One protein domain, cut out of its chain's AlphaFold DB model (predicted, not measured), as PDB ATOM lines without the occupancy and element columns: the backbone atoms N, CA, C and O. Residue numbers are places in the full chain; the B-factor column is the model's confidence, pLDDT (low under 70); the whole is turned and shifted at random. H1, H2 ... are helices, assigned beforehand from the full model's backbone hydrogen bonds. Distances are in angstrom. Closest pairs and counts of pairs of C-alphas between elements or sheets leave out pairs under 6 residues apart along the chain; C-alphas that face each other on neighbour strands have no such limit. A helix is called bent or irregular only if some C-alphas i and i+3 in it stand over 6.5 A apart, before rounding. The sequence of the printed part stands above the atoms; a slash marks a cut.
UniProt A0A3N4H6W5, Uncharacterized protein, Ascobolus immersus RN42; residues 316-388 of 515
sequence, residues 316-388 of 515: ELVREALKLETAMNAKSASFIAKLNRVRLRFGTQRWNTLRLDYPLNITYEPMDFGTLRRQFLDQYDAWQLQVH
ATOM      1  N   GLU A 316      37.627 -14.109 -35.208       94.44
ATOM      2  CA  GLU A 316      36.797 -15.261 -34.831       94.44
ATOM      3  C   GLU A 316      36.149 -15.930 -36.048       94.44
ATOM      4  O   GLU A 316      36.299 -17.137 -36.229       94.44
ATOM      5  N   LEU A 317      35.531 -15.140 -36.937       94.81
ATOM      6  CA  LEU A 317      34.951 -15.643 -38.183       94.81
ATOM      7  C   LEU A 317      36.009 -16.319 -39.064       94.81
ATOM      8  O   LEU A 317      35.730 -17.340 -39.689       94.81
ATOM      9  N   VAL A 318      37.230 -15.781 -39.102       95.31
ATOM     10  CA  VAL A 318      38.358 -16.387 -39.828       95.31
ATOM     11  C   VAL A 318      38.787 -17.710 -39.188       95.31
ATOM     12  O   VAL A 318      39.022 -18.673 -39.914       95.31
ATOM     13  N   ARG A 319      38.826 -17.805 -37.853       95.06
ATOM     14  CA  ARG A 319      39.144 -19.050 -37.130       95.06
ATOM     15  C   ARG A 319      38.098 -20.141 -37.378       95.06
ATOM     16  O   ARG A 319      38.469 -21.253 -37.741       95.06
ATOM     17  N   GLU A 320      36.802 -19.838 -37.262       94.19
ATOM     18  CA  GLU A 320      35.741 -20.819 -37.558       94.19
ATOM     19  C   GLU A 320      35.708 -21.210 -39.046       94.19
ATOM     20  O   GLU A 320      35.476 -22.371 -39.390       94.19
ATOM     21  N   ALA A 321      36.011 -20.267 -39.943       94.19
ATOM     22  CA  ALA A 321      36.146 -20.547 -41.367       94.19
ATOM     23  C   ALA A 321      37.343 -21.468 -41.674       94.19
ATOM     24  O   ALA A 321      37.208 -22.385 -42.484       94.19
ATOM     25  N   LEU A 322      38.492 -21.275 -41.013       94.25
ATOM     26  CA  LEU A 322      39.664 -22.144 -41.152       94.25
ATOM     27  C   LEU A 322      39.376 -23.568 -40.665       94.25
ATOM     28  O   LEU A 322      39.653 -24.511 -41.405       94.25
ATOM     29  N   LYS A 323      38.725 -23.737 -39.505       93.81
ATOM     30  CA  LYS A 323      38.284 -25.062 -39.022       93.81
ATOM     31  C   LYS A 323      37.359 -25.777 -40.018       93.81
ATOM     32  O   LYS A 323      37.430 -26.993 -40.152       93.81
ATOM     33  N   LEU A 324      36.492 -25.044 -40.729       92.19
ATOM     34  CA  LEU A 324      35.660 -25.614 -41.799       92.19
ATOM     35  C   LEU A 324      36.433 -25.908 -43.092       92.19
ATOM     36  O   LEU A 324      36.050 -26.838 -43.797       92.19
ATOM     37  N   GLU A 325      37.472 -25.134 -43.431       92.19
ATOM     38  CA  GLU A 325      38.316 -25.390 -44.610       92.19
ATOM     39  C   GLU A 325      39.186 -26.641 -44.413       92.19
ATOM     40  O   GLU A 325      39.326 -27.435 -45.342       92.19
ATOM     41  N   THR A 326      39.753 -26.844 -43.217       90.06
ATOM     42  CA  THR A 326      40.627 -27.997 -42.930       90.06
ATOM     43  C   THR A 326      39.869 -29.288 -42.595       90.06
ATOM     44  O   THR A 326      40.482 -30.360 -42.573       90.06
ATOM     45  N   ALA A 327      38.546 -29.215 -42.392       89.75
ATOM     46  CA  ALA A 327      37.685 -30.360 -42.100       89.75
ATOM     47  C   ALA A 327      37.386 -31.241 -43.331       89.75
ATOM     48  O   ALA A 327      36.805 -30.783 -44.323       89.75
ATOM     49  N   MET A 328      37.645 -32.551 -43.223       88.25
ATOM     50  CA  MET A 328      37.338 -33.539 -44.275       88.25
ATOM     51  C   MET A 328      35.851 -33.909 -44.391       88.25
ATOM     52  O   MET A 328      35.456 -34.623 -45.314       88.25
ATOM     53  N   ASN A 329      35.000 -33.441 -43.475       89.56
ATOM     54  CA  ASN A 329      33.568 -33.728 -43.481       89.56
ATOM     55  C   ASN A 329      32.924 -33.346 -44.826       89.56
ATOM     56  O   ASN A 329      32.885 -32.171 -45.165       89.56
ATOM     57  N   ALA A 330      32.287 -34.283 -45.538       85.12
ATOM     58  CA  ALA A 330      31.703 -34.046 -46.875       85.12
ATOM     59  C   ALA A 330      30.724 -32.847 -46.982       85.12
ATOM     60  O   ALA A 330      30.457 -32.337 -48.070       85.12
ATOM     61  N   LYS A 331      30.181 -32.371 -45.854       86.06
ATOM     62  CA  LYS A 331      29.329 -31.175 -45.769       86.06
ATOM     63  C   LYS A 331      30.120 -29.851 -45.849       86.06
ATOM     64  O   LYS A 331      29.510 -28.843 -46.210       86.06
ATOM     65  N   SER A 332      31.430 -29.826 -45.572       81.88
ATOM     66  CA  SER A 332      32.296 -28.630 -45.659       81.88
ATOM     67  C   SER A 332      32.326 -28.051 -47.078       81.88
ATOM     68  O   SER A 332      32.210 -26.838 -47.259       81.88
ATOM     69  N   ALA A 333      32.304 -28.923 -48.093       81.75
ATOM     70  CA  ALA A 333      32.254 -28.557 -49.509       81.75
ATOM     71  C   ALA A 333      31.080 -27.625 -49.884       81.75
ATOM     72  O   ALA A 333      31.176 -26.855 -50.841       81.75
ATOM     73  N   SER A 334      29.977 -27.640 -49.122       84.94
ATOM     74  CA  SER A 334      28.844 -26.729 -49.346       84.94
ATOM     75  C   SER A 334      29.121 -25.270 -48.941       84.94
ATOM     76  O   SER A 334      28.419 -24.370 -49.400       84.94
ATOM     77  N   PHE A 335      30.170 -25.015 -48.149       89.44
ATOM     78  CA  PHE A 335      30.543 -23.682 -47.662       89.44
ATOM     79  C   PHE A 335      31.675 -23.023 -48.448       89.44
ATOM     80  O   PHE A 335      31.924 -21.844 -48.215       89.44
ATOM     81  N   ILE A 336      32.300 -23.709 -49.417       88.56
ATOM     82  CA  ILE A 336      33.449 -23.203 -50.201       88.56
ATOM     83  C   ILE A 336      33.224 -21.770 -50.712       88.56
ATOM     84  O   ILE A 336      34.111 -20.931 -50.603       88.56
ATOM     85  N   ALA A 337      32.024 -21.439 -51.200       89.00
ATOM     86  CA  ALA A 337      31.707 -20.084 -51.663       89.00
ATOM     87  C   ALA A 337      31.713 -19.023 -50.536       89.00
ATOM     88  O   ALA A 337      32.196 -17.911 -50.750       89.00
ATOM     89  N   LYS A 338      31.208 -19.359 -49.338       93.31
ATOM     90  CA  LYS A 338      31.261 -18.479 -48.155       93.31
ATOM     91  C   LYS A 338      32.698 -18.359 -47.631       93.31
ATOM     92  O   LYS A 338      33.164 -17.245 -47.412       93.31
ATOM     93  N   LEU A 339      33.415 -19.481 -47.512       93.25
ATOM     94  CA  LEU A 339      34.813 -19.540 -47.062       93.25
ATOM     95  C   LEU A 339      35.735 -18.715 -47.970       93.25
ATOM     96  O   LEU A 339      36.453 -17.844 -47.486       93.25
ATOM     97  N   ASN A 340      35.637 -18.891 -49.292       92.38
ATOM     98  CA  ASN A 340      36.405 -18.109 -50.264       92.38
ATOM     99  C   ASN A 340      36.126 -16.604 -50.149       92.38
ATOM    100  O   ASN A 340      37.045 -15.802 -50.296       92.38
ATOM    101  N   ARG A 341      34.884 -16.194 -49.850       92.19
ATOM    102  CA  ARG A 341      34.549 -14.776 -49.640       92.19
ATOM    103  C   ARG A 341      35.180 -14.208 -48.365       92.19
ATOM    104  O   ARG A 341      35.635 -13.069 -48.406       92.19
ATOM    105  N   VAL A 342      35.242 -14.975 -47.273       92.31
ATOM    106  CA  VAL A 342      35.973 -14.569 -46.055       92.31
ATOM    107  C   VAL A 342      37.473 -14.485 -46.354       92.31
ATOM    108  O   VAL A 342      38.073 -13.442 -46.115       92.31
ATOM    109  N   ARG A 343      38.060 -15.515 -46.979       92.94
ATOM    110  CA  ARG A 343      39.480 -15.561 -47.376       92.94
ATOM    111  C   ARG A 343      39.900 -14.369 -48.237       92.94
ATOM    112  O   ARG A 343      40.898 -13.722 -47.937       92.94
ATOM    113  N   LEU A 344      39.117 -14.037 -49.266       90.31
ATOM    114  CA  LEU A 344      39.376 -12.884 -50.139       90.31
ATOM    115  C   LEU A 344      39.282 -11.538 -49.405       90.31
ATOM    116  O   LEU A 344      39.984 -10.605 -49.776       90.31
ATOM    117  N   ARG A 345      38.423 -11.416 -48.382       89.81
ATOM    118  CA  ARG A 345      38.258 -10.177 -47.598       89.81
ATOM    119  C   ARG A 345      39.208 -10.063 -46.405       89.81
ATOM    120  O   ARG A 345      39.432  -8.955 -45.932       89.81
ATOM    121  N   PHE A 346      39.765 -11.177 -45.934       91.38
ATOM    122  CA  PHE A 346      40.822 -11.199 -44.922       91.38
ATOM    123  C   PHE A 346      42.226 -11.023 -45.527       91.38
ATOM    124  O   PHE A 346      43.111 -10.463 -44.885       91.38
ATOM    125  N   GLY A 347      42.414 -11.466 -46.774       91.25
ATOM    126  CA  GLY A 347      43.674 -11.395 -47.511       91.25
ATOM    127  C   GLY A 347      44.370 -12.755 -47.582       91.25
ATOM    128  O   GLY A 347      44.573 -13.427 -46.571       91.25
ATOM    129  N   THR A 348      44.755 -13.172 -48.791       88.25
ATOM    130  CA  THR A 348      45.274 -14.526 -49.055       88.25
ATOM    131  C   THR A 348      46.559 -14.842 -48.290       88.25
ATOM    132  O   THR A 348      46.695 -15.960 -47.804       88.25
ATOM    133  N   GLN A 349      47.484 -13.885 -48.149       88.00
ATOM    134  CA  GLN A 349      48.719 -14.096 -47.384       88.00
ATOM    135  C   GLN A 349      48.421 -14.307 -45.895       88.00
ATOM    136  O   GLN A 349      48.749 -15.362 -45.362       88.00
ATOM    137  N   ARG A 350      47.701 -13.369 -45.259       89.19
ATOM    138  CA  ARG A 350      47.314 -13.446 -43.838       89.19
ATOM    139  C   ARG A 350      46.516 -14.724 -43.530       89.19
ATOM    140  O   ARG A 350      46.734 -15.355 -42.500       89.19
ATOM    141  N   TRP A 351      45.634 -15.141 -44.447       93.56
ATOM    142  CA  TRP A 351      44.918 -16.422 -44.372       93.56
ATOM    143  C   TRP A 351      45.865 -17.621 -44.387       93.56
ATOM    144  O   TRP A 351      45.729 -18.520 -43.564       93.56
ATOM    145  N   ASN A 352      46.820 -17.646 -45.322       92.44
ATOM    146  CA  ASN A 352      47.784 -18.735 -45.429       92.44
ATOM    147  C   ASN A 352      48.683 -18.814 -44.185       92.44
ATOM    148  O   ASN A 352      48.950 -19.923 -43.742       92.44
ATOM    149  N   THR A 353      49.088 -17.678 -43.600       93.88
ATOM    150  CA  THR A 353      49.843 -17.634 -42.337       93.88
ATOM    151  C   THR A 353      49.039 -18.245 -41.191       93.88
ATOM    152  O   THR A 353      49.497 -19.210 -40.594       93.88
ATOM    153  N   LEU A 354      47.816 -17.759 -40.933       93.25
ATOM    154  CA  LEU A 354      46.967 -18.305 -39.863       93.25
ATOM    155  C   LEU A 354      46.619 -19.780 -40.073       93.25
ATOM    156  O   LEU A 354      46.431 -20.501 -39.104       93.25
ATOM    157  N   ARG A 355      46.517 -20.240 -41.324       92.81
ATOM    158  CA  ARG A 355      46.226 -21.639 -41.649       92.81
ATOM    159  C   ARG A 355      47.319 -22.607 -41.183       92.81
ATOM    160  O   ARG A 355      46.995 -23.772 -40.977       92.81
ATOM    161  N   LEU A 356      48.569 -22.161 -41.022       90.56
ATOM    162  CA  LEU A 356      49.668 -23.021 -40.557       90.56
ATOM    163  C   LEU A 356      49.414 -23.570 -39.144       90.56
ATOM    164  O   LEU A 356      49.786 -24.706 -38.865       90.56
ATOM    165  N   ASP A 357      48.712 -22.807 -38.303       89.56
ATOM    166  CA  ASP A 357      48.367 -23.196 -36.931       89.56
ATOM    167  C   ASP A 357      47.214 -24.220 -36.866       89.56
ATOM    168  O   ASP A 357      46.910 -24.749 -35.794       89.56
ATOM    169  N   TYR A 358      46.532 -24.494 -37.989       87.88
ATOM    170  CA  TYR A 358      45.360 -25.371 -38.022       87.88
ATOM    171  C   TYR A 358      45.720 -26.781 -38.495       87.88
ATOM    172  O   TYR A 358      46.234 -26.948 -39.607       87.88
ATOM    173  N   PRO A 359      45.370 -27.823 -37.720       87.50
ATOM    174  CA  PRO A 359      45.572 -29.201 -38.140       87.50
ATOM    175  C   PRO A 359      44.788 -29.497 -39.425       87.50
ATOM    176  O   PRO A 359      43.583 -29.241 -39.536       87.50
ATOM    177  N   LEU A 360      45.499 -30.046 -40.407       87.62
ATOM    178  CA  LEU A 360      44.931 -30.508 -41.667       87.62
ATOM    179  C   LEU A 360      44.256 -31.871 -41.475       87.62
ATOM    180  O   LEU A 360      44.691 -32.684 -40.664       87.62
ATOM    181  N   ASN A 361      43.237 -32.144 -42.288       85.31
ATOM    182  CA  ASN A 361      42.572 -33.446 -42.395       85.31
ATOM    183  C   ASN A 361      41.800 -33.921 -41.142       85.31
ATOM    184  O   ASN A 361      41.516 -35.112 -41.016       85.31
ATOM    185  N   ILE A 362      41.394 -33.017 -40.241       87.75
ATOM    186  CA  ILE A 362      40.498 -33.396 -39.136       87.75
ATOM    187  C   ILE A 362      39.130 -33.820 -39.685       87.75
ATOM    188  O   ILE A 362      38.551 -33.170 -40.557       87.75
ATOM    189  N   THR A 363      38.589 -34.905 -39.135       90.38
ATOM    190  CA  THR A 363      37.187 -35.294 -39.315       90.38
ATOM    191  C   THR A 363      36.461 -35.078 -37.995       90.38
ATOM    192  O   THR A 363      36.803 -35.703 -36.998       90.38
ATOM    193  N   TYR A 364      35.481 -34.177 -37.982       88.75
ATOM    194  CA  TYR A 364      34.652 -33.912 -36.804       88.75
ATOM    195  C   TYR A 364      33.459 -34.872 -36.741       88.75
ATOM    196  O   TYR A 364      32.895 -35.225 -37.782       88.75
ATOM    197  N   GLU A 365      33.001 -35.212 -35.537       93.06
ATOM    198  CA  GLU A 365      31.738 -35.932 -35.351       93.06
ATOM    199  C   GLU A 365      30.540 -35.126 -35.907       93.06
ATOM    200  O   GLU A 365      30.575 -33.887 -35.942       93.06
ATOM    201  N   PRO A 366      29.438 -35.773 -36.349       88.62
ATOM    202  CA  PRO A 366      28.300 -35.081 -36.958       88.62
ATOM    203  C   PRO A 366      27.647 -34.016 -36.065       88.62
ATOM    204  O   PRO A 366      27.089 -33.049 -36.595       88.62
ATOM    205  N   MET A 367      27.707 -34.194 -34.741       90.88
ATOM    206  CA  MET A 367      27.184 -33.252 -33.747       90.88
ATOM    207  C   MET A 367      28.064 -32.000 -33.645       90.88
ATOM    208  O   MET A 367      27.560 -30.887 -33.816       90.88
ATOM    209  N   ASP A 368      29.375 -32.177 -33.481       90.50
ATOM    210  CA  ASP A 368      30.342 -31.081 -33.354       90.50
ATOM    211  C   ASP A 368      30.447 -30.279 -34.648       90.50
ATOM    212  O   ASP A 368      30.327 -29.051 -34.635       90.50
ATOM    213  N   PHE A 369      30.526 -30.966 -35.792       91.56
ATOM    214  CA  PHE A 369      30.456 -30.326 -37.105       91.56
ATOM    215  C   PHE A 369      29.151 -29.530 -37.280       91.56
ATOM    216  O   PHE A 369      29.132 -28.469 -37.909       91.56
ATOM    217  N   GLY A 370      28.039 -30.019 -36.721       90.25
ATOM    218  CA  GLY A 370      26.752 -29.324 -36.716       90.25
ATOM    219  C   GLY A 370      26.746 -28.041 -35.878       90.25
ATOM    220  O   GLY A 370      26.054 -27.085 -36.232       90.25
ATOM    221  N   THR A 371      27.512 -27.988 -34.791       94.00
ATOM    222  CA  THR A 371      27.682 -26.795 -33.944       94.00
ATOM    223  C   THR A 371      28.635 -25.789 -34.582       94.00
ATOM    224  O   THR A 371      28.247 -24.638 -34.775       94.00
ATOM    225  N   LEU A 372      29.803 -26.246 -35.030       92.31
ATOM    226  CA  LEU A 372      30.825 -25.438 -35.699       92.31
ATOM    227  C   LEU A 372      30.269 -24.777 -36.977       92.31
ATOM    228  O   LEU A 372      30.408 -23.574 -37.193       92.31
ATOM    229  N   ARG A 373      29.498 -25.531 -37.776       93.06
ATOM    230  CA  ARG A 373      28.746 -24.995 -38.922       93.06
ATOM    231  C   ARG A 373      27.783 -23.868 -38.530       93.06
ATOM    232  O   ARG A 373      27.641 -22.924 -39.303       93.06
ATOM    233  N   ARG A 374      27.053 -23.998 -37.414       93.69
ATOM    234  CA  ARG A 374      26.088 -22.977 -36.963       93.69
ATOM    235  C   ARG A 374      26.824 -21.706 -36.552       93.69
ATOM    236  O   ARG A 374      26.550 -20.666 -37.131       93.69
ATOM    237  N   GLN A 375      27.840 -21.833 -35.698       95.19
ATOM    238  CA  GLN A 375      28.690 -20.723 -35.255       95.19
ATOM    239  C   GLN A 375      29.289 -19.942 -36.435       95.19
ATOM    240  O   GLN A 375      29.117 -18.727 -36.513       95.19
ATOM    241  N   PHE A 376      29.891 -20.636 -37.412       95.75
ATOM    242  CA  PHE A 376      30.391 -19.995 -38.632       95.75
ATOM    243  C   PHE A 376      29.289 -19.277 -39.424       95.75
ATOM    244  O   PHE A 376      29.509 -18.174 -39.914       95.75
ATOM    245  N   LEU A 377      28.112 -19.893 -39.596       95.31
ATOM    246  CA  LEU A 377      27.021 -19.289 -40.365       95.31
ATOM    247  C   LEU A 377      26.453 -18.046 -39.680       95.31
ATOM    248  O   LEU A 377      26.231 -17.053 -40.370       95.31
ATOM    249  N   ASP A 378      26.278 -18.085 -38.360       95.38
ATOM    250  CA  ASP A 378      25.758 -16.971 -37.570       95.38
ATOM    251  C   ASP A 378      26.741 -15.783 -37.599       95.38
ATOM    252  O   ASP A 378      26.349 -14.657 -37.912       95.38
ATOM    253  N   GLN A 379      28.042 -16.039 -37.394       94.88
ATOM    254  CA  GLN A 379      29.098 -15.023 -37.518       94.88
ATOM    255  C   GLN A 379      29.227 -14.478 -38.951       94.88
ATOM    256  O   GLN A 379      29.379 -13.271 -39.150       94.88
ATOM    257  N   TYR A 380      29.160 -15.347 -39.964       94.75
ATOM    258  CA  TYR A 380      29.254 -14.946 -41.368       94.75
ATOM    259  C   TYR A 380      28.062 -14.074 -41.776       94.75
ATOM    260  O   TYR A 380      28.247 -13.088 -42.486       94.75
ATOM    261  N   ASP A 381      26.841 -14.430 -41.365       93.19
ATOM    262  CA  ASP A 381      25.637 -13.674 -41.714       93.19
ATOM    263  C   ASP A 381      25.616 -12.322 -40.964       93.19
ATOM    264  O   ASP A 381      25.260 -11.307 -41.569       93.19
ATOM    265  N   ALA A 382      26.103 -12.264 -39.714       92.12
ATOM    266  CA  ALA A 382      26.318 -11.014 -38.976       92.12
ATOM    267  C   ALA A 382      27.344 -10.092 -39.665       92.12
ATOM    268  O   ALA A 382      27.057  -8.919 -39.910       92.12
ATOM    269  N   TRP A 383      28.503 -10.624 -40.069       93.31
ATOM    270  CA  TRP A 383      29.486  -9.881 -40.868       93.31
ATOM    271  C   TRP A 383      28.912  -9.453 -42.226       93.31
ATOM    272  O   TRP A 383      29.102  -8.314 -42.650       93.31
ATOM    273  N   GLN A 384      28.147 -10.311 -42.909       91.06
ATOM    274  CA  GLN A 384      27.542  -9.957 -44.194       91.06
ATOM    275  C   GLN A 384      26.588  -8.758 -44.067       91.06
ATOM    276  O   GLN A 384      26.575  -7.922 -44.971       91.06
ATOM    277  N   LEU A 385      25.830  -8.647 -42.968       87.06
ATOM    278  CA  LEU A 385      24.975  -7.486 -42.691       87.06
ATOM    279  C   LEU A 385      25.774  -6.189 -42.479       87.06
ATOM    280  O   LEU A 385      25.268  -5.125 -42.816       87.06
ATOM    281  N   GLN A 386      27.011  -6.264 -41.982       85.25
ATOM    282  CA  GLN A 386      27.898  -5.100 -41.845       85.25
ATOM    283  C   GLN A 386      28.515  -4.683 -43.190       85.25
ATOM    284  O   GLN A 386      28.560  -3.501 -43.508       85.25
ATOM    285  N   VAL A 387      28.973  -5.642 -44.009       82.44
ATOM    286  CA  VAL A 387      29.579  -5.339 -45.324       82.44
ATOM    287  C   VAL A 387      28.521  -4.906 -46.342       82.44
ATOM    288  O   VAL A 387      28.826  -4.172 -47.276       82.44
ATOM    289  N   HIS A 388      27.311  -5.459 -46.262       77.19
ATOM    290  CA  HIS A 388      26.178  -5.143 -47.134       77.19
ATOM    291  C   HIS A 388      24.949  -4.935 -46.237       77.19
ATOM    292  O   HIS A 388      24.136  -5.864 -46.112       77.19
TER     293      HIS A 388
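What this domain is: This is residues 316 to 388 of the 515 residues of an uncharacterized protein of Ascobolus immersus RN42 (UniProt A0A3N4H6W5). A short helix, H1, sits in the middle of a small helical domain, with the long, straight H4 crossing it obliquely on one side, H2 crossing it on another, and the short H3 set more loosely on the side away from H4. H4 makes the longest axis, and the link of residues 356 to 365 returns from H3 to the beginning of H4. The printed part has 73 residues with four named helices, in the order H1, H2, H3, H4, and no named strand; its class is all helix. It is compact, with a radius of gyration of the C-alphas of 11.8 A, and the C-alphas span 33 by 25 by 18 A.

Where its parts are: H1 is residues 316 to 326, 15.6 A from first to last C-alpha, and begins with C-alpha 316 at (36.797, -15.261, -34.831). H2 is residues 332 to 346, 19.4 A long; it is irregular, with C-alphas 334 and 337 lying 7.6 A apart. H3 is residues 348 to 355, 10.3 A long, and begins with C-alpha 348 at (45.274, -14.526, -49.055). H4, the longest helix, is residues 366 to 387, 30.9 A long, and ends with C-alpha 387 at (29.579, -5.339, -45.324).

How they stand to each other: H1 touches H2, and their closest C-alphas, those of Ala 321 and Leu 339, are 5.9 A apart. The two run opposite ways at a steep tilt of 45 degrees. H1 also touches H4, which meets it with residues 372 to 380 alone; the closest C-alphas, those of Glu 320 and Phe 376, are 5.5 A apart. H1 and H4 run opposite ways at a steep tilt of 47 degrees. H2 and H4 are close but not clearly touching, with the closest C-alphas, those of Lys 338 and Tyr 380, 7.9 A apart. They run the same way at a tilt of 37 degrees, only just steep. H3 is close to H1 but not clearly touching it: the closest C-alphas, those of Leu 322 and Arg 355, are 6.6 A apart, and the lines are about perpendicular at 78 degrees. H3 and H2 are likewise close but not clearly touching, with the C-alphas of Arg 343 and Trp 351 closest at 6.3 A. H3 and H4 are apart. In H1, H3 and H4 every O i to N i+4 pair is within hydrogen-bond range; in H2 it is 8 of 11.

The domain as a whole: The two C-alphas farthest apart, those of Glu 365 and His 388, are 33.4 A from each other. The first and last printed C-alphas, those of Glu 316 and His 388, are 19.1 A apart. The printed part has no cut. The links H1 to H2 and H2 to H3 are tight, the link H3 to H4 is short with 10 residues, and no link is long. The mean pLDDT of the printed part is 90.7, and no printed residue is under 70.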